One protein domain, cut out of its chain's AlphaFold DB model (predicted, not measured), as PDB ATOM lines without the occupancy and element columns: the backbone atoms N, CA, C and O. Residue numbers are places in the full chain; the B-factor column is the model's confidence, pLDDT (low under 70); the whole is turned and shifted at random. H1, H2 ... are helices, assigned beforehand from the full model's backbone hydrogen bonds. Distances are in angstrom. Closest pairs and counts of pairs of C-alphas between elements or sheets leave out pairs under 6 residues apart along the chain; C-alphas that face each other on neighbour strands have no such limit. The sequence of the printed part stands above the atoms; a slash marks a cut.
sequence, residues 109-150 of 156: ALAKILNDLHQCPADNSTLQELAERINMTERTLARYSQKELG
ATOM      1  N   ALA A 109       9.543  12.369 -38.064       80.62
ATOM      2  CA  ALA A 109      10.153  11.934 -36.809       80.62
ATOM      3  C   ALA A 109      11.677  11.758 -36.911       80.62
ATOM      4  O   ALA A 109      12.404  12.116 -35.990       80.62
ATOM      5  N   LEU A 110      12.167  11.240 -38.039       76.56
ATOM      6  CA  LEU A 110      13.592  11.017 -38.243       76.56
ATOM      7  C   LEU A 110      14.284  12.358 -38.515       76.56
ATOM      8  O   LEU A 110      15.319  12.624 -37.924       76.56
ATOM      9  N   ALA A 111      13.654  13.254 -39.287       77.56
ATOM     10  CA  ALA A 111      14.138  14.618 -39.511       77.56
ATOM     11  C   ALA A 111      14.331  15.394 -38.198       77.56
ATOM     12  O   ALA A 111      15.286  16.155 -38.065       77.56
ATOM     13  N   LYS A 112      13.461  15.169 -37.204       80.44
ATOM     14  CA  LYS A 112      13.601  15.762 -35.871       80.44
ATOM     15  C   LYS A 112      14.859  15.268 -35.148       80.44
ATOM     16  O   LYS A 112      15.652  16.097 -34.727       80.44
ATOM     17  N   ILE A 113      15.075  13.950 -35.079       82.62
ATOM     18  CA  ILE A 113      16.303  13.373 -34.492       82.62
ATOM     19  C   ILE A 113      17.540  13.918 -35.193       82.62
ATOM     20  O   ILE A 113      18.508  14.295 -34.545       82.62
ATOM     21  N   LEU A 114      17.499  13.966 -36.522       74.25
ATOM     22  CA  LEU A 114      18.625  14.421 -37.315       74.25
ATOM     23  C   LEU A 114      18.944  15.896 -37.032       74.25
ATOM     24  O   LEU A 114      20.103  16.247 -36.851       74.25
ATOM     25  N   ASN A 115      17.929  16.751 -36.906       73.44
ATOM     26  CA  ASN A 115      18.119  18.143 -36.497       73.44
ATOM     27  C   ASN A 115      18.657  18.274 -35.065       73.44
ATOM     28  O   ASN A 115      19.511  19.124 -34.819       73.44
ATOM     29  N   ASP A 116      18.191  17.444 -34.133       75.25
ATOM     30  CA  ASP A 116      18.658  17.464 -32.743       75.25
ATOM     31  C   ASP A 116      20.146  17.064 -32.661       75.25
ATOM     32  O   ASP A 116      20.946  17.756 -32.028       75.25
ATOM     33  N   LEU A 117      20.544  16.014 -33.389       72.62
ATOM     34  CA  LEU A 117      21.945  15.591 -33.529       72.62
ATOM     35  C   LEU A 117      22.799  16.643 -34.260       72.62
ATOM     36  O   LEU A 117      23.975  16.811 -33.939       72.62
ATOM     37  N   HIS A 118      22.215  17.396 -35.202       63.91
ATOM     38  CA  HIS A 118      22.898  18.508 -35.875       63.91
ATOM     39  C   HIS A 118      23.230  19.640 -34.898       63.91
ATOM     40  O   HIS A 118      24.306  20.233 -34.957       63.91
ATOM     41  N   GLN A 119      22.293  19.959 -34.003       64.31
ATOM     42  CA  GLN A 119      22.451  21.029 -33.018       64.31
ATOM     43  C   GLN A 119      23.363  20.625 -31.856       64.31
ATOM     44  O   GLN A 119      24.018  21.492 -31.274       64.31
ATOM     45  N   CYS A 120      23.441  19.331 -31.536       66.06
ATOM     46  CA  CYS A 120      24.291  18.802 -30.476       66.06
ATOM     47  C   CYS A 120      25.158  17.625 -30.970       66.06
ATOM     48  O   CYS A 120      24.867  16.471 -30.664       66.06
ATOM     49  N   PRO A 121      26.273  17.888 -31.677       62.22
ATOM     50  CA  PRO A 121      27.136  16.832 -32.221       62.22
ATOM     51  C   PRO A 121      27.841  15.968 -31.164       62.22
ATOM     52  O   PRO A 121      28.398  14.927 -31.491       62.22
ATOM     53  N   ALA A 122      27.872  16.421 -29.906       65.19
ATOM     54  CA  ALA A 122      28.426  15.678 -28.774       65.19
ATOM     55  C   ALA A 122      27.379  14.792 -28.069       65.19
ATOM     56  O   ALA A 122      27.672  14.227 -27.013       65.19
ATOM     57  N   ASP A 123      26.154  14.709 -28.604       71.88
ATOM     58  CA  ASP A 123      25.104  13.844 -28.073       71.88
ATOM     59  C   ASP A 123      25.474  12.368 -28.292       71.88
ATOM     60  O   ASP A 123      25.457  11.862 -29.411       71.88
ATOM     61  N   ASN A 124      25.800  11.674 -27.199       71.44
ATOM     62  CA  ASN A 124      26.137  10.248 -27.188       71.44
ATOM     63  C   ASN A 124      24.912   9.357 -26.915       71.44
ATOM     64  O   ASN A 124      25.065   8.249 -26.397       71.44
ATOM     65  N   SER A 125      23.702   9.842 -27.212       81.19
ATOM     66  CA  SER A 125      22.477   9.062 -27.042       81.19
ATOM     67  C   SER A 125      22.528   7.754 -27.828       81.19
ATOM     68  O   SER A 125      22.880   7.701 -29.007       81.19
ATOM     69  N   THR A 126      22.119   6.681 -27.169       83.75
ATOM     70  CA  THR A 126      21.918   5.364 -27.766       83.75
ATOM     71  C   THR A 126      20.761   5.382 -28.765       83.75
ATOM     72  O   THR A 126      19.856   6.218 -28.704       83.75
ATOM     73  N   LEU A 127      20.737   4.407 -29.678       81.75
ATOM     74  CA  LEU A 127      19.634   4.265 -30.629       81.75
ATOM     75  C   LEU A 127      18.283   4.065 -29.920       81.75
ATOM     76  O   LEU A 127      17.257   4.528 -30.415       81.75
ATOM     77  N   GLN A 128      18.291   3.416 -28.752       85.50
ATOM     78  CA  GLN A 128      17.114   3.266 -27.905       85.50
ATOM     79  C   GLN A 128      16.619   4.623 -27.381       85.50
ATOM     80  O   GLN A 128      15.447   4.944 -27.564       85.50
ATOM     81  N   GLU A 129      17.499   5.449 -26.808       86.56
ATOM     82  CA  GLU A 129      17.142   6.783 -26.297       86.56
ATOM     83  C   GLU A 129      16.629   7.701 -27.414       86.56
ATOM     84  O   GLU A 129      15.645   8.425 -27.241       86.56
ATOM     85  N   LEU A 130      17.243   7.638 -28.599       86.31
ATOM     86  CA  LEU A 130      16.769   8.363 -29.778       86.31
ATOM     87  C   LEU A 130      15.384   7.879 -30.230       86.31
ATOM     88  O   LEU A 130      14.535   8.695 -30.590       86.31
ATOM     89  N   ALA A 131      15.125   6.569 -30.185       87.00
ATOM     90  CA  ALA A 131      13.825   6.003 -30.535       87.00
ATOM     91  C   ALA A 131      12.734   6.423 -29.537       87.00
ATOM     92  O   ALA A 131      11.634   6.797 -29.952       87.00
ATOM     93  N   GLU A 132      13.053   6.453 -28.242       87.56
ATOM     94  CA  GLU A 132      12.151   6.915 -27.184       87.56
ATOM     95  C   GLU A 132      11.758   8.391 -27.370       87.56
ATOM     96  O   GLU A 132      10.573   8.719 -27.283       87.56
ATOM     97  N   ARG A 133      12.701   9.270 -27.753       87.81
ATOM     98  CA  ARG A 133      12.430  10.701 -28.041       87.81
ATOM     99  C   ARG A 133      11.373  10.928 -29.129       87.81
ATOM    100  O   ARG A 133      10.738  11.985 -29.158       87.81
ATOM    101  N   ILE A 134      11.176   9.956 -30.022       87.06
ATOM    102  CA  ILE A 134      10.202  10.028 -31.120       87.06
ATOM    103  C   ILE A 134       9.066   9.005 -31.013       87.06
ATOM    104  O   ILE A 134       8.325   8.822 -31.980       87.06
ATOM    105  N   ASN A 135       8.906   8.356 -29.856       87.62
ATOM    106  CA  ASN A 135       7.900   7.316 -29.620       87.62
ATOM    107  C   ASN A 135       7.977   6.148 -30.625       87.62
ATOM    108  O   ASN A 135       6.955   5.639 -31.090       87.62
ATOM    109  N   MET A 136       9.190   5.722 -30.979       87.81
ATOM    110  CA  MET A 136       9.439   4.544 -31.810       87.81
ATOM    111  C   MET A 136      10.174   3.457 -31.032       87.81
ATOM    112  O   MET A 136      10.845   3.709 -30.038       87.81
ATOM    113  N   THR A 137      10.076   2.221 -31.519       88.62
ATOM    114  CA  THR A 137      10.976   1.155 -31.068       88.62
ATOM    115  C   THR A 137      12.317   1.277 -31.773       88.62
ATOM    116  O   THR A 137      12.370   1.639 -32.953       88.62
ATOM    117  N   GLU A 138      13.388   0.882 -31.090       88.94
ATOM    118  CA  GLU A 138      14.744   0.833 -31.646       88.94
ATOM    119  C   GLU A 138      14.785   0.092 -32.995       88.94
ATOM    120  O   GLU A 138      15.306   0.606 -33.979       88.94
ATOM    121  N   ARG A 139      14.110  -1.065 -33.098       87.81
ATOM    122  CA  ARG A 139      14.006  -1.838 -34.351       87.81
ATOM    123  C   ARG A 139      13.373  -1.041 -35.495       87.81
ATOM    124  O   ARG A 139      13.749  -1.204 -36.655       87.81
ATOM    125  N   THR A 140      12.379  -0.211 -35.186       86.75
ATOM    126  CA  THR A 140      11.687   0.612 -36.186       86.75
ATOM    127  C   THR A 140      12.571   1.768 -36.629       86.75
ATOM    128  O   THR A 140      12.697   1.988 -37.833       86.75
ATOM    129  N   LEU A 141      13.239   2.435 -35.685       85.38
ATOM    130  CA  LEU A 141      14.195   3.498 -35.979       85.38
ATOM    131  C   LEU A 141      15.390   2.976 -36.788       85.38
ATOM    132  O   LEU A 141      15.735   3.580 -37.799       85.38
ATOM    133  N   ALA A 142      15.963   1.827 -36.422       83.31
ATOM    134  CA  ALA A 142      17.046   1.179 -37.164       83.31
ATOM    135  C   ALA A 142      16.639   0.895 -38.617       83.31
ATOM    136  O   ALA A 142      17.352   1.245 -39.555       83.31
ATOM    137  N   ARG A 143      15.446   0.317 -38.816       83.81
ATOM    138  CA  ARG A 143      14.925   0.008 -40.153       83.81
ATOM    139  C   ARG A 143      14.676   1.268 -40.981       83.81
ATOM    140  O   ARG A 143      14.971   1.259 -42.171       83.81
ATOM    141  N   TYR A 144      14.124   2.327 -40.388       80.38
ATOM    142  CA  TYR A 144      13.931   3.598 -41.093       80.38
ATOM    143  C   TYR A 144      15.251   4.289 -41.398       80.38
ATOM    144  O   TYR A 144      15.406   4.788 -42.502       80.38
ATOM    145  N   SER A 145      16.215   4.246 -40.481       75.06
ATOM    146  CA  SER A 145      17.561   4.768 -40.717       75.06
ATOM    147  C   SER A 145      18.202   4.054 -41.907       75.06
ATOM    148  O   SER A 145      18.599   4.691 -42.874       75.06
ATOM    149  N   GLN A 146      18.153   2.720 -41.928       74.25
ATOM    150  CA  GLN A 146      18.673   1.942 -43.049       74.25
ATOM    151  C   GLN A 146      17.942   2.239 -44.368       74.25
ATOM    152  O   GLN A 146      18.572   2.312 -45.420       74.25
ATOM    153  N   LYS A 147      16.614   2.398 -44.325       71.12
ATOM    154  CA  LYS A 147      15.778   2.612 -45.513       71.12
ATOM    155  C   LYS A 147      15.908   4.024 -46.091       71.12
ATOM    156  O   LYS A 147      15.966   4.172 -47.304       71.12
ATOM    157  N   GLU A 148      15.895   5.037 -45.235       68.31
ATOM    158  CA  GLU A 148      15.848   6.451 -45.625       68.31
ATOM    159  C   GLU A 148      17.249   7.062 -45.739       68.31
ATOM    160  O   GLU A 148      17.453   7.976 -46.529       68.31
ATOM    161  N   LEU A 149      18.217   6.567 -44.958       68.00
ATOM    162  CA  LEU A 149      19.568   7.133 -44.853       68.00
ATOM    163  C   LEU A 149      20.641   6.232 -45.479       68.00
ATOM    164  O   LEU A 149      21.779   6.668 -45.649       68.00
ATOM    165  N   GLY A 150      20.302   4.977 -45.801       58.97
ATOM    166  CA  GLY A 150      21.227   3.989 -46.365       58.97
ATOM    167  C   GLY A 150      22.237   3.411 -45.366       58.97
ATOM    168  O   GLY A 150      23.068   2.594 -45.757       58.97
TER     169      GLY A 150
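Overview. This is residues 109 to 150 of the 156 residues of a protein of Enterobacteriaceae bacterium TzEc077 (UniProt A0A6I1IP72). Three short helices are set at nearly right angles to one another: H1 runs away from the side of H3, starting near the middle of H3, and H2 makes a corner with H3, the first residues of H2 meeting the first residues of H3 at Gln 128 and Glu 138. The chain from H1 to H2 makes an outlying loop, and residues 118 to 124 stick out. The printed part has 42 residues with three named helices, in the order H1, H2, H3, and no named strand; the class is all helix. It is compact, with a radius of gyration of the C-alphas of 9.7 A, and rounded, spanning 23 by 19 by 15 A.

Arrangement. The longest helix by residues is H3, residues 138 to 149. With residues 138 to 142 alone it touches H2, residues 127 to 133; the closest C-alphas are those of Gln 128 and Glu 138, 5.1 A apart. Their lines are about perpendicular, at 83 degrees. With residues 141 to 145 alone H3 only just touches H1, residues 109 to 119, with 3 pairs of C-alphas within 8 A. The closest are those of Leu 110 and Ser 145, 7.8 A apart, and the lines are about perpendicular, at 80 degrees. H1 and H2 are close but not clearly touching; their closest C-alphas, of Ile 113 and Leu 130, are 6.9 A apart, and their lines are about perpendicular, at 76 degrees. In H1, H2 and H3 every O i to N i+4 pair is within hydrogen-bond range.

Along the chain. H3 measures 15.4 A from first to last C-alpha and ends at C-alpha 149 (19.568, 7.133, -44.853). H2 measures 10.0 A and begins at C-alpha 127 (19.634, 4.265, -30.629). H1 measures 15.8 A and begins at C-alpha 109 (10.153, 11.934, -36.809).

Size, cuts and confidence. The two C-alphas farthest apart, of Ala 122 and Lys 147, are 24.7 A apart. The printed part has no cut. The link from H1 to H2 is short, with 7 residues, and that from H2 to H3 is tight, with 4. The mean pLDDT of the printed part is 78.3; residues 118 to 122 and 148 to 150 are under 70.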